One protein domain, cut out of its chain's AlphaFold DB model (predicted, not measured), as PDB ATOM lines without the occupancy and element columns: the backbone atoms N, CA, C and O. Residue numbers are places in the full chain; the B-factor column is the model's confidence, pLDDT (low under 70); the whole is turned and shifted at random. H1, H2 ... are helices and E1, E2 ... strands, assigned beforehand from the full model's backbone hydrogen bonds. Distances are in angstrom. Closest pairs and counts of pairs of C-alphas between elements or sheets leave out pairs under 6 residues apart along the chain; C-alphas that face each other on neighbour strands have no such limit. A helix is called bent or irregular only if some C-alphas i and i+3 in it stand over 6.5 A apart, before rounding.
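Overview. This is residues 10 to 201 of the 214 residues of the protein "VTC domain protein" of bacterium ADurb.BinA028 (UniProt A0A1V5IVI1). One twisted sheet of eight strands runs through the domain, with its two longest strands, E5 and E6, sharply bent. H5 packs on E5, E6 and E7, with H6 packed on H5; H3 covers E3 and E4, and H4 lies toward the opposite end of the long axis from H3. The printed part has 192 residues with six named helices and eight named strands, in the order E1 H1 E2 E3 E4 H2 H3 E5 E6 E7 E8 H4 H5 H6; the class is mixed, helices and strands. It is compact, with a radius of gyration of the C-alphas of 16.7 A, and spans 48 by 36 by 35 A.

Along the chain. E5, residues 103 to 117, is 37.8 A long and bends by 64 degrees at residue 111. E6, residues 120 to 132, is 33.2 A long and bends by 67 degrees at residue 127. E1, residues 10 to 18, starts at C-alpha 10 (305.649, 370.008, 287.011). The other strands are E2, 36 to 43; E3, 48 to 56; E4, 62 to 68; E7, 139 to 141; and E8, 146 to 151. The helices are H1, 23 to 29; H2, 72 to 75; H3, 79 to 91, 18.4 A; H4, 158 to 165; H5, 177 to 183; and H6, 190 to 200, ending at C-alpha 200 (311.878, 380.020, 268.308). H6 is irregular: C-alphas 191 and 194 are 7.8 A apart.

Arrangement. The sheet is branched and its neighbour pairs are antiparallel. E6 has E5 on one side, a hairpin with N 113 and O 124 3.0 A apart, and on the other side E8, with N 123 and O 149 at 2.9 A, and E7, a hairpin with N 130 and O 140 at 2.9 A. E1 has E5 on one side, with N 14 and O 108 at 2.8 A, and E2 on the other, with N 15 and O 40 at 3.0 A. E2 E3 E4 and E5 E6 E7 are meanders, each strand the antiparallel neighbour of the one before. H5 is on the sheet, its closest C-alphas to E5 those of Leu 106 and Leu 180, 6.3 A; H1 and H4 are on the same face. H3 is over E3, 9.3 A in height, along it at 16 degrees on the local plane. H2 only grazes the sheet with residues 72 to 73. H6 touches H5 at a steep tilt of 57 degrees, the closest C-alphas being Ser 178 and Trp 192, 5.5 A. In H1, H3, H4 and H5 every O i to N i+4 pair is within hydrogen-bond range; in H6, 5 of 7.

Size, cuts and confidence. The C-alphas of Ala 79 and Arg 165 are farthest apart, 49.9 A. The printed part has no cut. The links H3 to E5 and H4 to H5 are long. Residue 58 alone is under 70 in pLDDT.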
ATOM      1  N   PHE A  10     307.009 369.529 286.780       97.25
ATOM      2  CA  PHE A  10     305.649 370.008 287.011       97.25
ATOM      3  C   PHE A  10     305.108 370.680 285.755       97.25
ATOM      4  O   PHE A  10     305.797 371.518 285.163       97.25
ATOM      5  N   ALA A  11     303.876 370.366 285.376       97.44
ATOM      6  CA  ALA A  11     303.220 370.903 284.200       97.44
ATOM      7  C   ALA A  11     302.556 372.257 284.502       97.44
ATOM      8  O   ALA A  11     301.808 372.444 285.466       97.44
ATOM      9  N   TYR A  12     302.840 373.239 283.649       98.06
ATOM     10  CA  TYR A  12     302.303 374.591 283.757       98.06
ATOM     11  C   TYR A  12     301.538 374.967 282.503       98.06
ATOM     12  O   TYR A  12     301.997 374.745 281.383       98.06
ATOM     13  N   ARG A  13     300.448 375.702 282.716       98.12
ATOM     14  CA  ARG A  13     299.767 376.484 281.687       98.12
ATOM     15  C   ARG A  13     299.739 377.946 282.111       98.12
ATOM     16  O   ARG A  13     299.667 378.281 283.292       98.12
ATOM     17  N   THR A  14     299.908 378.865 281.176       98.38
ATOM     18  CA  THR A  14     299.816 380.303 281.450       98.38
ATOM     19  C   THR A  14     299.114 380.977 280.287       98.38
ATOM     20  O   THR A  14     299.635 380.921 279.175       98.38
ATOM     21  N   VAL A  15     298.006 381.662 280.561       98.56
ATOM     22  CA  VAL A  15     297.280 382.480 279.584       98.56
ATOM     23  C   VAL A  15     297.598 383.941 279.840       98.56
ATOM     24  O   VAL A  15     297.346 384.456 280.924       98.56
ATOM     25  N   TYR A  16     298.185 384.619 278.860       98.50
ATOM     26  CA  TYR A  16     298.449 386.053 278.925       98.50
ATOM     27  C   TYR A  16     297.257 386.839 278.395       98.50
ATOM     28  O   TYR A  16     296.746 386.528 277.318       98.50
ATOM     29  N   LEU A  17     296.892 387.893 279.124       98.38
ATOM     30  CA  LEU A  17     295.913 388.876 278.684       98.38
ATOM     31  C   LEU A  17     296.609 390.108 278.107       98.38
ATOM     32  O   LEU A  17     297.658 390.541 278.601       98.38
ATOM     33  N   ASP A  18     296.002 390.676 277.075       97.94
ATOM     34  CA  ASP A  18     296.345 391.979 276.511       97.94
ATOM     35  C   ASP A  18     295.104 392.565 275.832       97.94
ATOM     36  O   ASP A  18     294.059 391.924 275.752       97.94
ATOM     37  N   THR A  19     295.220 393.782 275.332       97.06
ATOM     38  CA  THR A  19     294.200 394.395 274.484       97.06
ATOM     39  C   THR A  19     294.317 393.890 273.044       97.06
ATOM     40  O   THR A  19     295.366 393.381 272.627       97.06
ATOM     41  N   LEU A  20     293.264 394.059 272.238       95.44
ATOM     42  CA  LEU A  20     293.277 393.660 270.820       95.44
ATOM     43  C   LEU A  20     294.362 394.383 269.997       95.44
ATOM     44  O   LEU A  20     294.924 393.804 269.066       95.44
ATOM     45  N   ASP A  21     294.714 395.615 270.373       94.12
ATOM     46  CA  ASP A  21     295.814 396.405 269.799       94.12
ATOM     47  C   ASP A  21     297.195 396.096 270.421       94.12
ATOM     48  O   ASP A  21     298.208 396.712 270.056       94.12
ATOM     49  N   VAL A  22     297.253 395.088 271.303       96.56
ATOM     50  CA  VAL A  22     298.444 394.499 271.935       96.56
ATOM     51  C   VAL A  22     299.301 395.513 272.704       96.56
ATOM     52  O   VAL A  22     300.530 395.589 272.548       96.56
ATOM     53  N   GLN A  23     298.663 396.332 273.543       97.69
ATOM     54  CA  GLN A  23     299.323 397.417 274.279       97.69
ATOM     55  C   GLN A  23     300.440 396.927 275.207       97.69
ATOM     56  O   GLN A  23     301.551 397.474 275.174       97.69
ATOM     57  N   CYS A  24     300.215 395.879 276.005       97.94
ATOM     58  CA  CYS A  24     301.222 395.343 276.927       97.94
ATOM     59  C   CYS A  24     302.422 394.771 276.164       97.94
ATOM     60  O   CYS A  24     303.579 394.981 276.554       97.94
ATOM     61  N   PHE A  25     302.175 394.080 275.051       98.00
ATOM     62  CA  PHE A  25     303.202 393.584 274.139       98.00
ATOM     63  C   PHE A  25     304.061 394.723 273.588       98.00
ATOM     64  O   PHE A  25     305.291 394.685 273.730       98.00
ATOM     65  N   ARG A  26     303.438 395.766 273.020       97.94
ATOM     66  CA  ARG A  26     304.145 396.926 272.451       97.94
ATOM     67  C   ARG A  26     304.948 397.648 273.520       97.94
ATOM     68  O   ARG A  26     306.148 397.869 273.335       97.94
ATOM     69  N   ALA A  27     304.344 397.927 274.672       96.94
ATOM     70  CA  ALA A  27     305.016 398.570 275.795       96.94
ATOM     71  C   ALA A  27     306.230 397.755 276.275       96.94
ATOM     72  O   ALA A  27     307.315 398.299 276.519       96.94
ATOM     73  N   ALA A  28     306.096 396.428 276.354       96.12
ATOM     74  CA  ALA A  28     307.192 395.539 276.710       96.12
ATOM     75  C   ALA A  28     308.299 395.516 275.650       96.12
ATOM     76  O   ALA A  28     309.478 395.623 276.016       96.12
ATOM     77  N   GLY A  29     307.961 395.380 274.370       97.06
ATOM     78  CA  GLY A  29     308.922 395.291 273.272       97.06
ATOM     79  C   GLY A  29     309.671 396.600 273.026       97.06
ATOM     80  O   GLY A  29     310.886 396.572 272.832       97.06
ATOM     81  N   GLN A  30     308.993 397.740 273.180       96.19
ATOM     82  CA  GLN A  30     309.560 399.094 273.096       96.19
ATOM     83  C   GLN A  30     310.233 399.559 274.397       96.19
ATOM     84  O   GLN A  30     310.730 400.677 274.477       96.19
ATOM     85  N   LYS A  31     310.275 398.706 275.432       93.31
ATOM     86  CA  LYS A  31     310.919 398.991 276.730       93.31
ATOM     87  C   LYS A  31     310.338 400.226 277.446       93.31
ATOM     88  O   LYS A  31     311.055 400.879 278.201       93.31
ATOM     89  N   ARG A  32     309.042 400.512 277.274       93.19
ATOM     90  CA  ARG A  32     308.357 401.628 277.948       93.19
ATOM     91  C   ARG A  32     308.473 401.504 279.462       93.19
ATOM     92  O   ARG A  32     308.359 400.398 279.994       93.19
ATOM     93  N   ARG A  33     308.704 402.623 280.158       90.88
ATOM     94  CA  ARG A  33     308.896 402.653 281.621       90.88
ATOM     95  C   ARG A  33     307.706 402.030 282.355       90.88
ATOM     96  O   ARG A  33     307.905 401.115 283.148       90.88
ATOM     97  N   ARG A  34     306.504 402.502 282.020       93.38
ATOM     98  CA  ARG A  34     305.202 402.025 282.493       93.38
ATOM     99  C   ARG A  34     304.727 400.901 281.580       93.38
ATOM    100  O   ARG A  34     304.545 401.113 280.386       93.38
ATOM    101  N   ARG A  35     304.663 399.686 282.119       95.50
ATOM    102  CA  ARG A  35     304.247 398.480 281.393       95.50
ATOM    103  C   ARG A  35     303.854 397.385 282.371       95.50
ATOM    104  O   ARG A  35     304.488 397.252 283.422       95.50
ATOM    105  N   ALA A  36     302.898 396.562 281.966       97.25
ATOM    106  CA  ALA A  36     302.454 395.396 282.708       97.25
ATOM    107  C   ALA A  36     302.638 394.112 281.888       97.25
ATOM    108  O   ALA A  36     302.872 394.134 280.678       97.25
ATOM    109  N   LYS A  37     302.571 392.977 282.577       98.19
ATOM    110  CA  LYS A  37     302.199 391.684 282.008       98.19
ATOM    111  C   LYS A  37     301.129 391.101 282.912       98.19
ATOM    112  O   LYS A  37     301.360 391.038 284.121       98.19
ATOM    113  N   ILE A  38     300.022 390.679 282.326       98.69
ATOM    114  CA  ILE A  38     298.851 390.173 283.035       98.69
ATOM    115  C   ILE A  38     298.606 388.758 282.527       98.69
ATOM    116  O   ILE A  38     298.739 388.508 281.327       98.69
ATOM    117  N   ARG A  39     298.368 387.810 283.433       98.75
ATOM    118  CA  ARG A  39     298.206 386.401 283.062       98.75
ATOM    119  C   ARG A  39     297.515 385.582 284.134       98.75
ATOM    120  O   ARG A  39     297.784 385.821 285.306       98.75
ATOM    121  N   THR A  40     296.770 384.552 283.757       98.75
ATOM    122  CA  THR A  40     296.561 383.411 284.655       98.75
ATOM    123  C   THR A  40     297.711 382.434 284.524       98.75
ATOM    124  O   THR A  40     298.363 382.324 283.482       98.75
ATOM    125  N   ARG A  41     298.011 381.743 285.615       98.56
ATOM    126  CA  ARG A  41     298.955 380.636 285.645       98.56
ATOM    127  C   ARG A  41     298.341 379.483 286.413       98.56
ATOM    128  O   ARG A  41     298.130 379.620 287.617       98.56
ATOM    129  N   SER A  42     298.164 378.371 285.719       98.44
ATOM    130  CA  SER A  42     297.685 377.110 286.267       98.44
ATOM    131  C   SER A  42     298.859 376.171 286.509       98.44
ATOM    132  O   SER A  42     299.747 376.014 285.661       98.44
ATOM    133  N   TYR A  43     298.865 375.587 287.697       97.25
ATOM    134  CA  TYR A  43     299.777 374.555 288.159       97.25
ATOM    135  C   TYR A  43     299.023 373.241 287.999       97.25
ATOM    136  O   TYR A  43     298.179 372.922 288.832       97.25
ATOM    137  N   LEU A  44     299.235 372.544 286.883       95.56
ATOM    138  CA  LEU A  44     298.317 371.485 286.454       95.56
ATOM    139  C   LEU A  44     298.331 370.293 287.413       95.56
ATOM    140  O   LEU A  44     297.277 369.738 287.691       95.56
ATOM    141  N   ASP A  45     299.487 369.979 287.998       92.56
ATOM    142  CA  ASP A  45     299.615 368.883 288.962       92.56
ATOM    143  C   ASP A  45     298.881 369.160 290.284       92.56
ATOM    144  O   ASP A  45     298.408 368.234 290.932       92.56
ATOM    145  N   SER A  46     298.768 370.431 290.694       91.19
ATOM    146  CA  SER A  46     298.098 370.810 291.948       91.19
ATOM    147  C   SER A  46     296.697 371.392 291.749       91.19
ATOM    148  O   SER A  46     296.059 371.770 292.728       91.19
ATOM    149  N   GLY A  47     296.250 371.581 290.504       93.44
ATOM    150  CA  GLY A  47     294.988 372.242 290.142       93.44
ATOM    151  C   GLY A  47     294.906 373.742 290.470       93.44
ATOM    152  O   GLY A  47     293.937 374.408 290.110       93.44
ATOM    153  N   ALA A  48     295.915 374.312 291.131       96.94
ATOM    154  CA  ALA A  48     295.879 375.696 291.585       96.94
ATOM    155  C   ALA A  48     296.054 376.664 290.409       96.94
ATOM    156  O   ALA A  48     296.974 376.513 289.601       96.94
ATOM    157  N   THR A  49     295.227 377.709 290.350       98.56
ATOM    158  CA  THR A  49     295.335 378.762 289.334       98.56
ATOM    159  C   THR A  49     295.353 380.140 289.982       98.56
ATOM    160  O   THR A  49     294.623 380.429 290.929       98.56
ATOM    161  N   PHE A  50     296.244 380.996 289.482       98.81
ATOM    162  CA  PHE A  50     296.421 382.348 289.994       98.81
ATOM    163  C   PHE A  50     296.402 383.368 288.866       98.81
ATOM    164  O   PHE A  50     297.121 383.209 287.877       98.81
ATOM    165  N   LEU A  51     295.672 384.463 289.062       98.88
ATOM    166  CA  LEU A  51     295.800 385.672 288.256       98.88
ATOM    167  C   LEU A  51     296.998 386.474 288.765       98.88
ATOM    168  O   LEU A  51     297.055 386.864 289.927       98.88
ATOM    169  N   GLU A  52     297.974 386.717 287.897       98.81
ATOM    170  CA  GLU A  52     299.227 387.392 288.211       98.81
ATOM    171  C   GLU A  52     299.365 388.698 287.422       98.81
ATOM    172  O   GLU A  52     299.254 388.718 286.192       98.81
ATOM    173  N   VAL A  53     299.749 389.770 288.116       98.56
ATOM    174  CA  VAL A  53     300.119 391.050 287.503       98.56
ATOM    175  C   VAL A  53     301.588 391.333 287.790       98.56
ATOM    176  O   VAL A  53     302.053 391.281 288.929       98.56
ATOM    177  N   LYS A  54     302.349 391.621 286.730       97.75
ATOM    178  CA  LYS A  54     303.767 391.980 286.806       97.75
ATOM    179  C   LYS A  54     303.995 393.371 286.236       97.75
ATOM    180  O   LYS A  54     303.916 393.554 285.022       97.75
ATOM    181  N   THR A  55     304.384 394.317 287.079       96.06
ATOM    182  CA  THR A  55     304.668 395.709 286.699       96.06
ATOM    183  C   THR A  55     306.130 396.070 286.965       96.06
ATOM    184  O   THR A  55     306.909 395.310 287.556       96.06
ATOM    185  N   ARG A  56     306.551 397.232 286.459       87.50
ATOM    186  CA  ARG A  56     307.797 397.868 286.896       87.50
ATOM    187  C   ARG A  56     307.477 398.881 287.983       87.50
ATOM    188  O   ARG A  56     306.741 399.826 287.731       87.50
ATOM    189  N   GLY A  57     308.054 398.669 289.158       74.62
ATOM    190  CA  GLY A  57     307.978 399.588 290.277       74.62
ATOM    191  C   GLY A  57     308.971 400.753 290.163       74.62
ATOM    192  O   GLY A  57     309.757 400.841 289.203       74.62
ATOM    193  N   PRO A  58     308.953 401.658 291.155       68.75
ATOM    194  CA  PRO A  58     309.911 402.752 291.280       68.75
ATOM    195  C   PRO A  58     311.359 402.252 291.250       68.75
ATOM    196  O   PRO A  58     311.660 401.149 291.702       68.75
ATOM    197  N   ARG A  59     312.281 403.063 290.714       72.75
ATOM    198  CA  ARG A  59     313.717 402.721 290.594       72.75
ATOM    199  C   ARG A  59     314.001 401.436 289.793       72.75
ATOM    200  O   ARG A  59     315.055 400.828 289.920       72.75
ATOM    201  N   GLY A  60     313.066 401.023 288.934       72.06
ATOM    202  CA  GLY A  60     313.253 399.895 288.019       72.06
ATOM    203  C   GLY A  60     313.037 398.517 288.644       72.06
ATOM    204  O   GLY A  60     313.216 397.517 287.933       72.06
ATOM    205  N   THR A  61     312.598 398.454 289.908       82.38
ATOM    206  CA  THR A  61     312.212 397.203 290.567       82.38
ATOM    207  C   THR A  61     311.073 396.531 289.805       82.38
ATOM    208  O   THR A  61     310.359 397.138 289.004       82.38
ATOM    209  N   THR A  62     310.947 395.222 289.961       86.06
ATOM    210  CA  THR A  62     309.861 394.460 289.347       86.06
ATOM    211  C   THR A  62     308.942 393.997 290.458       86.06
ATOM    212  O   THR A  62     309.390 393.258 291.328       86.06
ATOM    213  N   VAL A  63     307.680 394.410 290.401       93.19
ATOM    214  CA  VAL A  63     306.647 393.979 291.343       93.19
ATOM    215  C   VAL A  63     305.834 392.890 290.659       93.19
ATOM    216  O   VAL A  63     305.488 393.010 289.480       93.19
ATOM    217  N   LYS A  64     305.617 391.779 291.359       95.50
ATOM    218  CA  LYS A  64     304.759 390.687 290.910       95.50
ATOM    219  C   LYS A  64     303.833 390.335 292.059       95.50
ATOM    220  O   LYS A  64     304.304 389.880 293.094       95.50
ATOM    221  N   GLU A  65     302.546 390.474 291.817       97.81
ATOM    222  CA  GLU A  65     301.495 390.154 292.773       97.81
ATOM    223  C   GLU A  65     300.501 389.207 292.112       97.81
ATOM    224  O   GLU A  65     300.451 389.102 290.880       97.81
ATOM    225  N   ARG A  66     299.754 388.465 292.927       98.56
ATOM    226  CA  ARG A  66     298.779 387.497 292.437       98.56
ATOM    227  C   ARG A  66     297.643 387.286 293.426       98.56
ATOM    228  O   ARG A  66     297.858 387.444 294.625       98.56
ATOM    229  N   ILE A  67     296.511 386.839 292.905       98.62
ATOM    230  CA  ILE A  67     295.372 386.311 293.660       98.62
ATOM    231  C   ILE A  67     294.977 384.949 293.088       98.62
ATOM    232  O   ILE A  67     295.318 384.644 291.941       98.62
ATOM    233  N   GLU A  68     294.283 384.130 293.872       98.50
ATOM    234  CA  GLU A  68     293.602 382.953 293.327       98.50
ATOM    235  C   GLU A  68     292.519 383.396 292.348       98.50
ATOM    236  O   GLU A  68     291.833 384.399 292.560       98.50
ATOM    237  N   HIS A  69     292.425 382.687 291.230       98.44
ATOM    238  CA  HIS A  69     291.474 382.985 290.168       98.44
ATOM    239  C   HIS A  69     291.350 381.744 289.273       98.44
ATOM    240  O   HIS A  69     292.377 381.101 289.035       98.44
ATOM    241  N   PRO A  70     290.161 381.412 288.741       97.00
ATOM    242  CA  PRO A  70     290.037 380.375 287.714       97.00
ATOM    243  C   PRO A  70     290.866 380.720 286.467       97.00
ATOM    244  O   PRO A  70     291.337 381.851 286.311       97.00
ATOM    245  N   ASP A  71     291.072 379.778 285.551       96.19
ATOM    246  CA  ASP A  71     291.714 380.144 284.290       96.19
ATOM    247  C   ASP A  71     290.815 381.107 283.497       96.19
ATOM    248  O   ASP A  71     289.603 380.914 283.401       96.19
ATOM    249  N   VAL A  72     291.395 382.182 282.955       96.56
ATOM    250  CA  VAL A  72     290.607 383.223 282.273       96.56
ATOM    251  C   VAL A  72     290.014 382.747 280.952       96.56
ATOM    252  O   VAL A  72     289.069 383.366 280.479       96.56
ATOM    253  N   GLU A  73     290.550 381.693 280.339       94.25
ATOM    254  CA  GLU A  73     289.952 381.119 279.132       94.25
ATOM    255  C   GLU A  73     288.736 380.251 279.463       94.25
ATOM    256  O   GLU A  73     287.788 380.210 278.688       94.25
ATOM    257  N   GLU A  74     288.737 379.613 280.635       92.38
ATOM    258  CA  GLU A  74     287.638 378.759 281.093       92.38
ATOM    259  C   GLU A  74     286.479 379.570 281.682       92.38
ATOM    260  O   GLU A  74     285.318 379.301 281.384       92.38
ATOM    261  N   ALA A  75     286.781 380.567 282.518       94.25
ATOM    262  CA  ALA A  75     285.775 381.279 283.314       94.25
ATOM    263  C   ALA A  75     285.653 382.778 282.993       94.25
ATOM    264  O   ALA A  75     284.821 383.470 283.584       94.25
ATOM    265  N   GLY A  76     286.481 383.308 282.088       95.44
ATOM    266  CA  GLY A  76     286.593 384.748 281.876       95.44
ATOM    267  C   GLY A  76     287.249 385.473 283.057       95.44
ATOM    268  O   GLY A  76     287.665 384.874 284.049       95.44
ATOM    269  N   LEU A  77     287.374 386.797 282.947       97.31
ATOM    270  CA  LEU A  77     287.887 387.635 284.030       97.31
ATOM    271  C   LEU A  77     286.752 387.980 285.006       97.31
ATOM    272  O   LEU A  77     285.802 388.668 284.643       97.31
ATOM    273  N   THR A  78     286.864 387.527 286.255       97.88
ATOM    274  CA  THR A  78     285.883 387.852 287.303       97.88
ATOM    275  C   THR A  78     285.960 389.325 287.714       97.88
ATOM    276  O   THR A  78     286.992 389.975 287.542       97.88
ATOM    277  N   ALA A  79     284.905 389.848 288.349       97.81
ATOM    278  CA  ALA A  79     284.904 391.214 288.883       97.81
ATOM    279  C   ALA A  79     286.042 391.455 289.898       97.81
ATOM    280  O   ALA A  79     286.715 392.482 289.843       97.81
ATOM    281  N   ALA A  80     286.311 390.482 290.779       98.25
ATOM    282  CA  ALA A  80     287.427 390.548 291.722       98.25
ATOM    283  C   ALA A  80     288.789 390.544 291.005       98.25
ATOM    284  O   ALA A  80     289.686 391.307 291.367       98.25
ATOM    285  N   GLY A  81     288.933 389.735 289.949       98.56
ATOM    286  CA  GLY A  81     290.122 389.730 289.097       98.56
ATOM    287  C   GLY A  81     290.346 391.061 288.379       98.56
ATOM    288  O   GLY A  81     291.468 391.573 288.368       98.56
ATOM    289  N   ALA A  82     289.285 391.655 287.835       98.56
ATOM    290  CA  ALA A  82     289.334 392.960 287.184       98.56
ATOM    291  C   ALA A  82     289.726 394.075 288.165       98.56
ATOM    292  O   ALA A  82     290.637 394.849 287.868       98.56
ATOM    293  N   ALA A  83     289.116 394.115 289.355       98.50
ATOM    294  CA  ALA A  83     289.466 395.074 290.405       98.50
ATOM    295  C   ALA A  83     290.936 394.935 290.833       98.50
ATOM    296  O   ALA A  83     291.674 395.918 290.870       98.50
ATOM    297  N   PHE A  84     291.405 393.701 291.046       98.69
ATOM    298  CA  PHE A  84     292.808 393.432 291.360       98.69
ATOM    299  C   PHE A  84     293.761 393.957 290.278       98.69
ATOM    300  O   PHE A  84     294.769 394.593 290.594       98.69
ATOM    301  N   ILE A  85     293.455 393.726 288.996       98.62
ATOM    302  CA  ILE A  85     294.261 394.258 287.892       98.62
ATOM    303  C   ILE A  85     294.267 395.788 287.926       98.62
ATOM    304  O   ILE A  85     295.351 396.375 287.883       98.62
ATOM    305  N   ALA A  86     293.096 396.420 288.027       98.44
ATOM    306  CA  ALA A  86     292.959 397.874 288.051       98.44
ATOM    307  C   ALA A  86     293.814 398.500 289.165       98.44
ATOM    308  O   ALA A  86     294.624 399.389 288.895       98.44
ATOM    309  N   ASP A  87     293.744 397.953 290.379       97.81
ATOM    310  CA  ASP A  87     294.529 398.426 291.521       97.81
ATOM    311  C   ASP A  87     296.037 398.331 291.270       97.81
ATOM    312  O   ASP A  87     296.799 399.253 291.577       97.81
ATOM    313  N   ARG A  88     296.513 397.206 290.717       97.50
ATOM    314  CA  ARG A  88     297.945 397.010 290.429       97.50
ATOM    315  C   ARG A  88     298.441 397.903 289.292       97.50
ATOM    316  O   ARG A  88     299.598 398.333 289.318       97.50
ATOM    317  N   LEU A  89     297.599 398.188 288.299       96.81
ATOM    318  CA  LEU A  89     297.912 399.133 287.226       96.81
ATOM    319  C   LEU A  89     297.985 400.566 287.759       96.81
ATOM    320  O   LEU A  89     298.976 401.252 287.493       96.81
ATOM    321  N   ALA A  90     297.018 400.980 288.582       95.50
ATOM    322  CA  ALA A  90     296.995 402.290 289.227       95.50
ATOM    323  C   ALA A  90     298.231 402.510 290.116       95.50
ATOM    324  O   ALA A  90     298.933 403.511 289.964       95.50
ATOM    325  N   ALA A  91     298.586 401.530 290.955       93.81
ATOM    326  CA  ALA A  91     299.796 401.576 291.785       93.81
ATOM    327  C   ALA A  91     301.089 401.700 290.954       93.81
ATOM    328  O   ALA A  91     302.064 402.325 291.378       93.81
ATOM    329  N   ALA A  92     301.102 401.140 289.741       93.81
ATOM    330  CA  ALA A  92     302.210 401.258 288.794       93.81
ATOM    331  C   ALA A  92     302.131 402.507 287.890       93.81
ATOM    332  O   ALA A  92     303.003 402.695 287.032       93.81
ATOM    333  N   GLN A  93     301.122 403.361 288.084       93.88
ATOM    334  CA  GLN A  93     300.815 404.531 287.260       93.88
ATOM    335  C   GLN A  93     300.621 404.179 285.774       93.88
ATOM    336  O   GLN A  93     301.171 404.852 284.902       93.88
ATOM    337  N   ILE A  94     299.919 403.083 285.484       95.25
ATOM    338  CA  ILE A  94     299.529 402.669 284.133       95.25
ATOM    339  C   ILE A  94     298.042 402.995 283.970       95.25
ATOM    340  O   ILE A  94     297.190 402.222 284.381       95.25
ATOM    341  N   ASP A  95     297.761 404.157 283.397       92.56
ATOM    342  CA  ASP A  95     296.433 404.754 283.207       92.56
ATOM    343  C   ASP A  95     295.871 404.547 281.792       92.56
ATOM    344  O   ASP A  95     294.677 404.698 281.567       92.56
ATOM    345  N   THR A  96     296.718 404.172 280.833       92.06
ATOM    346  CA  THR A  96     296.326 404.011 279.424       92.06
ATOM    347  C   THR A  96     295.653 402.675 279.102       92.06
ATOM    348  O   THR A  96     295.143 402.514 277.999       92.06
ATOM    349  N   LEU A  97     295.732 401.695 280.006       95.88
ATOM    350  CA  LEU A  97     295.275 400.326 279.767       95.88
ATOM    351  C   LEU A  97     293.894 400.128 280.395       95.88
ATOM    352  O   LEU A  97     293.786 400.060 281.618       95.88
ATOM    353  N   ASP A  98     292.862 399.997 279.565       96.69
ATOM    354  CA  ASP A  98     291.512 399.685 280.032       96.69
ATOM    355  C   ASP A  98     291.384 398.193 280.371       96.69
ATOM    356  O   ASP A  98     291.541 397.326 279.508       96.69
ATOM    357  N   VAL A  99     291.075 397.889 281.633       97.81
ATOM    358  CA  VAL A  99     290.913 396.514 282.127       97.81
ATOM    359  C   VAL A  99     289.752 395.799 281.439       97.81
ATOM    360  O   VAL A  99     289.859 394.599 281.191       97.81
ATOM    361  N   ALA A 100     288.682 396.512 281.075       96.81
ATOM    362  CA  ALA A 100     287.534 395.920 280.389       96.81
ATOM    363  C   ALA A 100     287.868 395.465 278.958       96.81
ATOM    364  O   ALA A 100     287.198 394.593 278.412       96.81
ATOM    365  N   SER A 101     288.931 396.016 278.365       96.50
ATOM    366  CA  SER A 101     289.400 395.660 277.021       96.50
ATOM    367  C   SER A 101     290.380 394.477 276.988       96.50
ATOM    368  O   SER A 101     290.837 394.081 275.911       96.50
ATOM    369  N   LEU A 102     290.731 393.915 278.150       97.69
ATOM    370  CA  LEU A 102     291.654 392.787 278.244       97.69
ATOM    371  C   LEU A 102     290.993 391.490 277.785       97.69
ATOM    372  O   LEU A 102     289.957 391.079 278.299       97.69
ATOM    373  N   VAL A 103     291.669 390.796 276.877       96.94
ATOM    374  CA  VAL A 103     291.266 389.487 276.364       96.94
ATOM    375  C   VAL A 103     292.445 388.508 276.412       96.94
ATOM    376  O   VAL A 103     293.604 388.937 276.396       96.94
ATOM    377  N   PRO A 104     292.200 387.188 276.479       97.38
ATOM    378  CA  PRO A 104     293.241 386.184 276.284       97.38
ATOM    379  C   PRO A 104     293.915 386.326 274.911       97.38
ATOM    380  O   PRO A 104     293.240 386.360 273.886       97.38
ATOM    381  N   MET A 105     295.249 386.383 274.882       96.88
ATOM    382  CA  MET A 105     296.024 386.607 273.648       96.88
ATOM    383  C   MET A 105     297.084 385.544 273.364       96.88
ATOM    384  O   MET A 105     297.514 385.386 272.221       96.88
ATOM    385  N   LEU A 106     297.550 384.833 274.390       98.12
ATOM    386  CA  LEU A 106     298.574 383.804 274.235       98.12
ATOM    387  C   LEU A 106     298.467 382.777 275.353       98.12
ATOM    388  O   LEU A 106     298.632 383.138 276.520       98.12
ATOM    389  N   SER A 107     298.303 381.509 274.999       98.00
ATOM    390  CA  SER A 107     298.538 380.395 275.912       98.00
ATOM    391  C   SER A 107     299.979 379.909 275.777       98.00
ATOM    392  O   SER A 107     300.552 379.895 274.687       98.00
ATOM    393  N   THR A 108     300.591 379.548 276.901       98.06
ATOM    394  CA  THR A 108     301.906 378.901 276.936       98.06
ATOM    395  C   THR A 108     301.868 377.702 277.859       98.06
ATOM    396  O   THR A 108     301.415 377.837 279.000       98.06
ATOM    397  N   THR A 109     302.398 376.578 277.397       98.06
ATOM    398  CA  THR A 109     302.582 375.350 278.176       98.06
ATOM    399  C   THR A 109     304.068 375.058 278.320       98.06
ATOM    400  O   THR A 109     304.874 375.481 277.489       98.06
ATOM    401  N   TYR A 110     304.461 374.434 279.426       98.00
ATOM    402  CA  TYR A 110     305.825 373.953 279.645       98.00
ATOM    403  C   TYR A 110     305.870 373.044 280.871       98.00
ATOM    404  O   TYR A 110     305.029 373.140 281.768       98.00
ATOM    405  N   HIS A 111     306.919 372.240 280.939       97.75
ATOM    406  CA  HIS A 111     307.283 371.459 282.112       97.75
ATOM    407  C   HIS A 111     308.399 372.168 282.871       97.75
ATOM    408  O   HIS A 111     309.296 372.733 282.247       97.75
ATOM    409  N   ARG A 112     308.327 372.235 284.202       98.12
ATOM    410  CA  ARG A 112     309.296 372.965 285.024       98.12
ATOM    411  C   ARG A 112     309.917 372.076 286.081       98.12
ATOM    412  O   ARG A 112     309.267 371.694 287.050       98.12
ATOM    413  N   SER A 113     311.234 371.975 285.994       97.56
ATOM    414  CA  SER A 113     312.096 371.513 287.074       97.56
ATOM    415  C   SER A 113     312.712 372.705 287.818       97.56
ATOM    416  O   SER A 113     313.064 373.725 287.216       97.56
ATOM    417  N   THR A 114     312.847 372.604 289.144       96.50
ATOM    418  CA  THR A 114     313.438 373.667 289.982       96.50
ATOM    419  C   THR A 114     314.597 373.136 290.820       96.50
ATOM    420  O   THR A 114     314.461 372.160 291.551       96.50
ATOM    421  N   LEU A 115     315.743 373.813 290.767       94.12
ATOM    422  CA  LEU A 115     316.906 373.544 291.610       94.12
ATOM    423  C   LEU A 115     317.049 374.667 292.640       94.12
ATOM    424  O   LEU A 115     317.142 375.837 292.268       94.12
ATOM    425  N   ALA A 116     317.068 374.304 293.921       91.50
ATOM    426  CA  ALA A 116     317.455 375.195 295.009       91.50
ATOM    427  C   ALA A 116     318.958 375.020 295.264       91.50
ATOM    428  O   ALA A 116     319.410 373.899 295.495       91.50
ATOM    429  N   LEU A 117     319.714 376.112 295.176       87.12
ATOM    430  CA  LEU A 117     321.169 376.157 295.299       87.12
ATOM    431  C   LEU A 117     321.527 377.157 296.409       87.12
ATOM    432  O   LEU A 117     322.048 378.239 296.154       87.12
ATOM    433  N   GLY A 118     321.166 376.822 297.651       85.69
ATOM    434  CA  GLY A 118     321.251 377.759 298.775       85.69
ATOM    435  C   GLY A 118     320.302 378.955 298.574       85.69
ATOM    436  O   GLY A 118     319.099 378.725 298.430       85.69
ATOM    437  N   PRO A 119     320.795 380.212 298.557       85.62
ATOM    438  CA  PRO A 119     319.959 381.390 298.306       85.62
ATOM    439  C   PRO A 119     319.519 381.515 296.838       85.62
ATOM    440  O   PRO A 119     318.558 382.229 296.538       85.62
ATOM    441  N   ASP A 120     320.208 380.825 295.928       89.38
ATOM    442  CA  ASP A 120     319.953 380.902 294.500       89.38
ATOM    443  C   ASP A 120     318.948 379.834 294.063       89.38
ATOM    444  O   ASP A 120     318.802 378.762 294.658       89.38
ATOM    445  N   ARG A 121     318.247 380.113 292.966       93.25
ATOM    446  CA  ARG A 121     317.296 379.173 292.372       93.25
ATOM    447  C   ARG A 121     317.432 379.146 290.866       93.25
ATOM    448  O   ARG A 121     317.344 380.186 290.221       93.25
ATOM    449  N   VAL A 122     317.502 377.950 290.301       95.31
ATOM    450  CA  VAL A 122     317.425 377.734 288.856       95.31
ATOM    451  C   VAL A 122     316.088 377.094 288.524       95.31
ATOM    452  O   VAL A 122     315.670 376.143 289.181       95.31
ATOM    453  N   THR A 123     315.405 377.609 287.507       96.75
ATOM    454  CA  THR A 123     314.260 376.921 286.899       96.75
ATOM    455  C   THR A 123     314.588 376.533 285.472       96.75
ATOM    456  O   THR A 123     315.114 377.360 284.728       96.75
ATOM    457  N   ILE A 124     314.248 375.305 285.103       97.31
ATOM    458  CA  ILE A 124     314.420 374.753 283.762       97.31
ATOM    459  C   ILE A 124     313.018 374.500 283.227       97.31
ATOM    460  O   ILE A 124     312.319 373.646 283.762       97.31
ATOM    461  N   ASP A 125     312.618 375.266 282.214       97.75
ATOM    462  CA  ASP A 125     311.338 375.074 281.535       97.75
ATOM    463  C   ASP A 125     311.573 374.335 280.213       97.75
ATOM    464  O   ASP A 125     312.199 374.899 279.313       97.75
ATOM    465  N   THR A 126     311.103 373.097 280.098       97.38
ATOM    466  CA  THR A 126     311.257 372.224 278.925       97.38
ATOM    467  C   THR A 126     309.971 372.148 278.112       97.38
ATOM    468  O   THR A 126     308.910 372.591 278.568       97.38
ATOM    469  N   VAL A 127     310.098 371.627 276.881       92.06
ATOM    470  CA  VAL A 127     309.002 371.426 275.918       92.06
ATOM    471  C   VAL A 127     308.043 372.627 275.823       92.06
ATOM    472  O   VAL A 127     306.830 372.449 275.898       92.06
ATOM    473  N   PRO A 128     308.543 373.877 275.711       95.25
ATOM    474  CA  PRO A 128     307.652 375.018 275.711       95.25
ATOM    475  C   PRO A 128     306.808 375.054 274.432       95.25
ATOM    476  O   PRO A 128     307.342 374.969 273.321       95.25
ATOM    477  N   GLY A 129     305.504 375.234 274.620       97.44
ATOM    478  CA  GLY A 129     304.517 375.462 273.571       97.44
ATOM    479  C   GLY A 129     303.928 376.867 273.662       97.44
ATOM    480  O   GLY A 129     303.840 377.464 274.744       97.44
ATOM    481  N   TRP A 130     303.536 377.408 272.513       98.06
ATOM    482  CA  TRP A 130     302.864 378.696 272.378       98.06
ATOM    483  C   TRP A 130     301.679 378.570 271.432       98.06
ATOM    484  O   TRP A 130     301.862 378.168 270.290       98.06
ATOM    485  N   THR A 131     300.512 379.029 271.877       97.88
ATOM    486  CA  THR A 131     299.282 379.077 271.078       97.88
ATOM    487  C   THR A 131     298.720 380.488 271.115       97.88
ATOM    488  O   THR A 131     298.463 381.036 272.192       97.88
ATOM    489  N   ALA A 132     298.566 381.108 269.947       97.00
ATOM    490  CA  ALA A 132     297.868 382.378 269.810       97.00
ATOM    491  C   ALA A 132     296.393 382.192 270.180       97.00
ATOM    492  O   ALA A 132     295.752 381.243 269.735       97.00
ATOM    493  N   LEU A 133     295.866 383.115 270.982       94.50
ATOM    494  CA  LEU A 133     294.449 383.169 271.330       94.50
ATOM    495  C   LEU A 133     293.798 384.411 270.706       94.50
ATOM    496  O   LEU A 133     294.481 385.326 270.228       94.50
ATOM    497  N   GLY A 134     292.467 384.449 270.732       83.69
ATOM    498  CA  GLY A 134     291.680 385.544 270.173       83.69
ATOM    499  C   GLY A 134     291.547 385.450 268.645       83.69
ATOM    500  O   GLY A 134     291.406 384.352 268.111       83.69
ATOM    501  N   PRO A 135     291.550 386.580 267.910       79.00
ATOM    502  CA  PRO A 135     291.239 386.585 266.476       79.00
ATOM    503  C   PRO A 135     292.365 386.026 265.594       79.00
ATOM    504  O   PRO A 135     292.145 385.733 264.421       79.00
ATOM    505  N   ALA A 136     293.579 385.907 266.132       79.88
ATOM    506  CA  ALA A 136     294.727 385.389 265.404       79.88
ATOM    507  C   ALA A 136     294.870 383.878 265.614       79.88
ATOM    508  O   ALA A 136     294.560 383.356 266.681       79.88
ATOM    509  N   ARG A 137     295.404 383.189 264.606       81.38
ATOM    510  CA  ARG A 137     295.754 381.767 264.676       81.38
ATOM    511  C   ARG A 137     297.264 381.610 264.587       81.38
ATOM    512  O   ARG A 137     297.910 382.338 263.834       81.38
ATOM    513  N   GLY A 138     297.812 380.658 265.330       93.38
ATOM    514  CA  GLY A 138     299.221 380.307 265.245       93.38
ATOM    515  C   GLY A 138     299.671 379.493 266.444       93.38
ATOM    516  O   GLY A 138     299.443 379.895 267.580       93.38
ATOM    517  N   ASP A 139     300.361 378.398 266.163       95.88
ATOM    518  CA  ASP A 139     300.914 377.499 267.166       95.88
ATOM    519  C   ASP A 139     302.410 377.317 266.931       95.88
ATOM    520  O   ASP A 139     302.909 377.410 265.804       95.88
ATOM    521  N   LEU A 140     303.142 377.099 268.016       95.94
ATOM    522  CA  LEU A 140     304.568 376.840 267.983       95.94
ATOM    523  C   LEU A 140     304.970 375.959 269.158       95.94
ATOM    524  O   LEU A 140     305.079 376.439 270.287       95.94
ATOM    525  N   ASP A 141     305.330 374.721 268.847       95.12
ATOM    526  CA  ASP A 141     305.938 373.805 269.801       95.12
ATOM    527  C   ASP A 141     307.451 373.741 269.631       95.12
ATOM    528  O   ASP A 141     308.006 373.799 268.527       95.12
ATOM    529  N   ARG A 142     308.146 373.631 270.764       94.56
ATOM    530  CA  ARG A 142     309.606 373.556 270.822       94.56
ATOM    531  C   ARG A 142     310.070 372.421 271.736       94.56
ATOM    532  O   ARG A 142     310.726 372.689 272.739       94.56
ATOM    533  N   PRO A 143     309.810 371.147 271.388       90.69
ATOM    534  CA  PRO A 143     310.135 370.021 272.262       90.69
ATOM    535  C   PRO A 143     311.636 369.891 272.578       90.69
ATOM    536  O   PRO A 143     312.001 369.485 273.674       90.69
ATOM    537  N   GLY A 144     312.511 370.313 271.657       90.38
ATOM    538  CA  GLY A 144     313.967 370.335 271.856       90.38
ATOM    539  C   GLY A 144     314.522 371.596 272.533       90.38
ATOM    540  O   GLY A 144     315.736 371.783 272.558       90.38
ATOM    541  N   LEU A 145     313.672 372.504 273.023       94.38
ATOM    542  CA  LEU A 145     314.101 373.749 273.664       94.38
ATOM    543  C   LEU A 145     313.928 373.671 275.181       94.38
ATOM    544  O   LEU A 145     312.875 373.290 275.683       94.38
ATOM    545  N   ALA A 146     314.937 374.156 275.902       96.38
ATOM    546  CA  ALA A 146     314.833 374.461 277.320       96.38
ATOM    547  C   ALA A 146     315.077 375.956 277.560       96.38
ATOM    548  O   ALA A 146     315.985 376.560 276.983       96.38
ATOM    549  N   ILE A 147     314.280 376.563 278.438       96.62
ATOM    550  CA  ILE A 147     314.504 377.916 278.948       96.62
ATOM    551  C   ILE A 147     314.998 377.794 280.384       96.62
ATOM    552  O   ILE A 147     314.219 377.501 281.290       96.62
ATOM    553  N   VAL A 148     316.283 378.071 280.587       96.12
ATOM    554  CA  VAL A 148     316.904 378.081 281.914       96.12
ATOM    555  C   VAL A 148     316.922 379.509 282.457       96.12
ATOM    556  O   VAL A 148     317.439 380.423 281.816       96.12
ATOM    557  N   GLU A 149     316.328 379.716 283.631       94.94
ATOM    558  CA  GLU A 149     316.339 380.992 284.353       94.94
ATOM    559  C   GLU A 149     317.034 380.799 285.703       94.94
ATOM    560  O   GLU A 149     316.494 380.141 286.596       94.94
ATOM    561  N   THR A 150     318.208 381.409 285.857       93.25
ATOM    562  CA  THR A 150     318.912 381.529 287.137       93.25
ATOM    563  C   THR A 150     318.435 382.787 287.861       93.25
ATOM    564  O   THR A 150     318.469 383.892 287.318       93.25
ATOM    565  N   LYS A 151     317.976 382.631 289.102       89.62
ATOM    566  CA  LYS A 151     317.678 383.719 290.034       89.62
ATOM    567  C   LYS A 151     318.710 383.669 291.143       89.62
ATOM    568  O   LYS A 151     318.576 382.858 292.055       89.62
ATOM    569  N   ALA A 152     319.702 384.532 291.016       84.50
ATOM    570  CA  ALA A 152     320.809 384.656 291.942       84.50
ATOM    571  C   ALA A 152     321.106 386.128 292.240       84.50
ATOM    572  O   ALA A 152     320.458 387.024 291.683       84.50
ATOM    573  N   GLY A 153     322.071 386.362 293.130       77.88
ATOM    574  CA  GLY A 153     322.641 387.683 293.394       77.88
ATOM    575  C   GLY A 153     323.346 388.305 292.176       77.88
ATOM    576  O   GLY A 153     323.167 387.898 291.032       77.88
ATOM    577  N   ALA A 154     324.165 389.333 292.413       79.75
ATOM    578  CA  ALA A 154     324.856 390.052 291.336       79.75
ATOM    579  C   ALA A 154     325.932 389.215 290.613       79.75
ATOM    580  O   ALA A 154     326.378 389.590 289.528       79.75
ATOM    581  N   THR A 155     326.357 388.099 291.208       84.31
ATOM    582  CA  THR A 155     327.420 387.234 290.695       84.31
ATOM    583  C   THR A 155     326.855 386.015 289.961       84.31
ATOM    584  O   THR A 155     325.882 385.426 290.436       84.31
ATOM    585  N   PRO A 156     327.471 385.594 288.843       87.81
ATOM    586  CA  PRO A 156     327.136 384.338 288.177       87.81
ATOM    587  C   PRO A 156     327.263 383.133 289.115       87.81
ATOM    588  O   PRO A 156     328.187 383.047 289.921       87.81
ATOM    589  N   THR A 157     326.342 382.187 288.982       87.69
ATOM    590  CA  THR A 157     326.315 380.932 289.742       87.69
ATOM    591  C   THR A 157     327.166 379.846 289.084       87.69
ATOM    592  O   THR A 157     327.560 379.946 287.918       87.69
ATOM    593  N   LEU A 158     327.384 378.735 289.797       89.31
ATOM    594  CA  LEU A 158     327.996 377.530 289.222       89.31
ATOM    595  C   LEU A 158     327.231 377.009 287.995       89.31
ATOM    596  O   LEU A 158     327.850 376.531 287.045       89.31
ATOM    597  N   VAL A 159     325.900 377.139 287.987       91.25
ATOM    598  CA  VAL A 159     325.073 376.739 286.841       91.25
ATOM    599  C   VAL A 159     325.311 377.655 285.649       91.25
ATOM    600  O   VAL A 159     325.439 377.162 284.529       91.25
ATOM    601  N   ASP A 160     325.452 378.963 285.870       92.62
ATOM    602  CA  ASP A 160     325.775 379.896 284.788       92.62
ATOM    603  C   ASP A 160     327.132 379.545 284.164       92.62
ATOM    604  O   ASP A 160     327.235 379.405 282.946       92.62
ATOM    605  N   HIS A 161     328.156 379.295 284.984       92.88
ATOM    606  CA  HIS A 161     329.469 378.865 284.497       92.88
ATOM    607  C   HIS A 161     329.424 377.527 283.744       92.88
ATOM    608  O   HIS A 161     330.091 377.390 282.715       92.88
ATOM    609  N   ALA A 162     328.642 376.552 284.214       93.88
ATOM    610  CA  ALA A 162     328.469 375.271 283.532       93.88
ATOM    611  C   ALA A 162     327.813 375.452 282.154       93.88
ATOM    612  O   ALA A 162     328.352 374.984 281.151       93.88
ATOM    613  N   LEU A 163     326.715 376.214 282.082       94.69
ATOM    614  CA  LEU A 163     326.063 376.572 280.819       94.69
ATOM    615  C   LEU A 163     327.040 377.270 279.871       94.69
ATOM    616  O   LEU A 163     327.057 376.984 278.675       94.69
ATOM    617  N   TRP A 164     327.901 378.141 280.401       95.88
ATOM    618  CA  TRP A 164     328.874 378.847 279.583       95.88
ATOM    619  C   TRP A 164     329.956 377.935 279.007       95.88
ATOM    620  O   TRP A 164     330.350 378.125 277.853       95.88
ATOM    621  N   ARG A 165     330.431 376.949 279.771       97.00
ATOM    622  CA  ARG A 165     331.383 375.944 279.273       97.00
ATOM    623  C   ARG A 165     330.766 375.065 278.186       97.00
ATOM    624  O   ARG A 165     331.464 374.699 277.253       97.00
ATOM    625  N   LEU A 166     329.459 374.825 278.258       95.88
ATOM    626  CA  LEU A 166     328.678 374.133 277.227       95.88
ATOM    627  C   LEU A 166     328.317 375.026 276.022       95.88
ATOM    628  O   LEU A 166     327.578 374.609 275.138       95.88
ATOM    629  N   GLY A 167     328.810 376.268 275.973       95.62
ATOM    630  CA  GLY A 167     328.571 377.192 274.859       95.62
ATOM    631  C   GLY A 167     327.248 377.964 274.930       95.62
ATOM    632  O   GLY A 167     326.998 378.831 274.094       95.62
ATOM    633  N   HIS A 168     326.419 377.744 275.951       94.06
ATOM    634  CA  HIS A 168     325.190 378.510 276.144       94.06
ATOM    635  C   HIS A 168     325.510 379.863 276.781       94.06
ATOM    636  O   HIS A 168     326.170 379.947 277.813       94.06
ATOM    637  N   ARG A 169     325.069 380.960 276.162       93.00
ATOM    638  CA  ARG A 169     325.244 382.323 276.688       93.00
ATOM    639  C   ARG A 169     323.889 382.927 277.064       93.00
ATOM    640  O   ARG A 169     322.891 382.595 276.424       93.00
ATOM    641  N   PRO A 170     323.823 383.822 278.069       92.75
ATOM    642  CA  PRO A 170     322.564 384.437 278.472       92.75
ATOM    643  C   PRO A 170     321.932 385.232 277.328       92.75
ATOM    644  O   PRO A 170     322.583 386.060 276.689       92.75
ATOM    645  N   ILE A 171     320.633 385.030 277.112       93.00
ATOM    646  CA  ILE A 171     319.844 385.777 276.131       93.00
ATOM    647  C   ILE A 171     318.597 386.372 276.780       93.00
ATOM    648  O   ILE A 171     318.045 385.844 277.744       93.00
ATOM    649  N   ARG A 172     318.110 387.492 276.234       91.81
ATOM    650  CA  ARG A 172     316.843 388.082 276.685       91.81
ATOM    651  C   ARG A 172     315.680 387.386 275.997       91.81
ATOM    652  O   ARG A 172     315.473 387.564 274.801       91.81
ATOM    653  N   ILE A 173     314.863 386.700 276.782       94.69
ATOM    654  CA  ILE A 173     313.646 386.041 276.315       94.69
ATOM    655  C   ILE A 173     312.437 386.483 277.144       94.69
ATOM    656  O   ILE A 173     312.552 386.924 278.289       94.69
ATOM    657  N   SER A 174     311.249 386.424 276.551       95.31
ATOM    658  CA  SER A 174     309.993 386.631 277.260       95.31
ATOM    659  C   SER A 174     308.960 385.664 276.720       95.31
ATOM    660  O   SER A 174     308.414 385.952 275.665       95.31
ATOM    661  N   LYS A 175     308.591 384.637 277.494       96.19
ATOM    662  CA  LYS A 175     307.527 383.688 277.114       96.19
ATOM    663  C   LYS A 175     306.288 384.368 276.516       96.19
ATOM    664  O   LYS A 175     305.795 383.886 275.518       96.19
ATOM    665  N   TYR A 176     305.878 385.524 277.054       97.50
ATOM    666  CA  TYR A 176     304.880 386.385 276.412       97.50
ATOM    667  C   TYR A 176     305.379 387.006 275.095       97.50
ATOM    668  O   TYR A 176     305.151 386.461 274.033       97.50
ATOM    669  N   GLY A 177     306.103 388.130 275.153       97.44
ATOM    670  CA  GLY A 177     306.427 388.892 273.942       97.44
ATOM    671  C   GLY A 177     307.212 388.165 272.843       97.44
ATOM    672  O   GLY A 177     306.893 388.346 271.677       97.44
ATOM    673  N   SER A 178     308.207 387.328 273.166       97.31
ATOM    674  CA  SER A 178     308.877 386.549 272.113       97.31
ATOM    675  C   SER A 178     307.988 385.427 271.586       97.31
ATOM    676  O   SER A 178     308.067 385.132 270.405       97.31
ATOM    677  N   GLY A 179     307.145 384.837 272.439       97.06
ATOM    678  CA  GLY A 179     306.172 383.819 272.048       97.06
ATOM    679  C   GLY A 179     305.093 384.377 271.132       97.06
ATOM    680  O   GLY A 179     304.950 383.905 270.017       97.06
ATOM    681  N   LEU A 180     304.417 385.448 271.558       97.25
ATOM    682  CA  LEU A 180     303.352 386.100 270.796       97.25
ATOM    683  C   LEU A 180     303.831 386.522 269.403       97.25
ATOM    684  O   LEU A 180     303.213 386.149 268.417       97.25
ATOM    685  N   ALA A 181     304.971 387.215 269.303       96.69
ATOM    686  CA  ALA A 181     305.544 387.576 268.003       96.69
ATOM    687  C   ALA A 181     305.989 386.355 267.174       96.69
ATOM    688  O   ALA A 181     306.020 386.421 265.952       96.69
ATOM    689  N   ALA A 182     306.330 385.236 267.821       96.12
ATOM    690  CA  ALA A 182     306.685 383.992 267.144       96.12
ATOM    691  C   ALA A 182     305.477 383.124 266.766       96.12
ATOM    692  O   ALA A 182     305.683 382.116 266.102       96.12
ATOM    693  N   VAL A 183     304.246 383.462 267.150       96.38
ATOM    694  CA  VAL A 183     303.028 382.780 266.667       96.38
ATOM    695  C   VAL A 183     302.145 383.689 265.818       96.38
ATOM    696  O   VAL A 183     301.352 383.189 265.033       96.38
ATOM    697  N   ARG A 184     302.337 385.011 265.895       94.31
ATOM    698  CA  ARG A 184     301.612 386.025 265.123       94.31
ATOM    699  C   ARG A 184     302.527 386.772 264.146       94.31
ATOM    700  O   ARG A 184     303.183 387.731 264.556       94.31
ATOM    701  N   PRO A 185     302.568 386.370 262.860       91.12
ATOM    702  CA  PRO A 185     303.416 387.005 261.844       91.12
ATOM    703  C   PRO A 185     303.079 388.475 261.564       91.12
ATOM    704  O   PRO A 185     303.916 389.206 261.048       91.12
ATOM    705  N   ASP A 186     301.865 388.913 261.901       92.94
ATOM    706  CA  ASP A 186     301.415 390.297 261.744       92.94
ATOM    707  C   ASP A 186     302.036 391.256 262.779       92.94
ATOM    708  O   ASP A 186     301.980 392.479 262.625       92.94
ATOM    709  N   LEU A 187     302.657 390.721 263.837       95.31
ATOM    710  CA  LEU A 187     303.290 391.517 264.881       95.31
ATOM    711  C   LEU A 187     304.789 391.722 264.625       95.31
ATOM    712  O   LEU A 187     305.508 390.797 264.249       95.31
ATOM    713  N   PRO A 188     305.328 392.916 264.934       96.56
ATOM    714  CA  PRO A 188     306.760 393.150 264.830       96.56
ATOM    715  C   PRO A 188     307.523 392.333 265.878       96.56
ATOM    716  O   PRO A 188     307.144 392.280 267.044       96.56
ATOM    717  N   HIS A 189     308.692 391.805 265.519       95.81
ATOM    718  CA  HIS A 189     309.540 391.066 266.468       95.81
ATOM    719  C   HIS A 189     310.106 391.946 267.606       95.81
ATOM    720  O   HIS A 189     310.495 391.441 268.667       95.81
ATOM    721  N   LEU A 190     310.166 393.271 267.405       96.62
ATOM    722  CA  LEU A 190     310.692 394.261 268.354       96.62
ATOM    723  C   LEU A 190     312.067 393.829 268.908       96.62
ATOM    724  O   LEU A 190     312.901 393.256 268.207       96.62
ATOM    725  N   LYS A 191     312.325 394.064 270.199       96.06
ATOM    726  CA  LYS A 191     313.586 393.687 270.855       96.06
ATOM    727  C   LYS A 191     313.849 392.172 270.926       96.06
ATOM    728  O   LYS A 191     314.895 391.787 271.445       96.06
ATOM    729  N   TRP A 192     312.902 391.328 270.508       96.88
ATOM    730  CA  TRP A 192     313.007 389.866 270.560       96.88
ATOM    731  C   TRP A 192     313.434 389.243 269.228       96.88
ATOM    732  O   TRP A 192     313.594 388.029 269.172       96.88
ATOM    733  N   HIS A 193     313.696 390.050 268.195       95.00
ATOM    734  CA  HIS A 193     314.111 389.591 266.863       95.00
ATOM    735  C   HIS A 193     315.160 388.472 266.885       95.00
ATOM    736  O   HIS A 193     314.964 387.425 266.276       95.00
ATOM    737  N   ARG A 194     316.242 388.646 267.658       93.81
ATOM    738  CA  ARG A 194     317.314 387.645 267.746       93.81
ATOM    739  C   ARG A 194     316.829 386.303 268.303       93.81
ATOM    740  O   ARG A 194     317.118 385.275 267.707       93.81
ATOM    741  N   VAL A 195     316.114 386.302 269.433       95.06
ATOM    742  CA  VAL A 195     315.668 385.044 270.059       95.06
ATOM    743  C   VAL A 195     314.616 384.338 269.209       95.06
ATOM    744  O   VAL A 195     314.615 383.112 269.137       95.06
ATOM    745  N   ILE A 196     313.774 385.103 268.511       95.44
ATOM    746  CA  ILE A 196     312.785 384.546 267.592       95.44
ATOM    747  C   ILE A 196     313.503 383.820 266.452       95.44
ATOM    748  O   ILE A 196     313.353 382.611 266.330       95.44
ATOM    749  N   ASN A 197     314.371 384.504 265.705       93.94
ATOM    750  CA  ASN A 197     314.981 383.933 264.500       93.94
ATOM    751  C   ASN A 197     316.045 382.860 264.774       93.94
ATOM    752  O   ASN A 197     316.371 382.096 263.876       93.94
ATOM    753  N   GLN A 198     316.638 382.825 265.971       92.69
ATOM    754  CA  GLN A 198     317.700 381.861 266.299       92.69
ATOM    755  C   GLN A 198     317.197 380.646 267.079       92.69
ATOM    756  O   GLN A 198     317.811 379.588 267.003       92.69
ATOM    757  N   HIS A 199     316.111 380.787 267.847       92.00
ATOM    758  CA  HIS A 199     315.699 379.750 268.797       92.00
ATOM    759  C   HIS A 199     314.225 379.357 268.687       92.00
ATOM    760  O   HIS A 199     313.910 378.182 268.858       92.00
ATOM    761  N   LEU A 200     313.321 380.302 268.396       92.31
ATOM    762  CA  LEU A 200     311.878 380.020 268.308       92.31
ATOM    763  C   LEU A 200     311.395 379.729 266.885       92.31
ATOM    764  O   LEU A 200     310.373 379.076 266.717       92.31
ATOM    765  N   ARG A 201     312.115 380.197 265.869       89.31
ATOM    766  CA  ARG A 201     311.924 379.928 264.439       89.31
ATOM    767  C   ARG A 201     313.297 379.963 263.739       89.31
ATOM    768  O   ARG A 201     313.529 380.856 262.928       89.31
TER     769      ARG A 201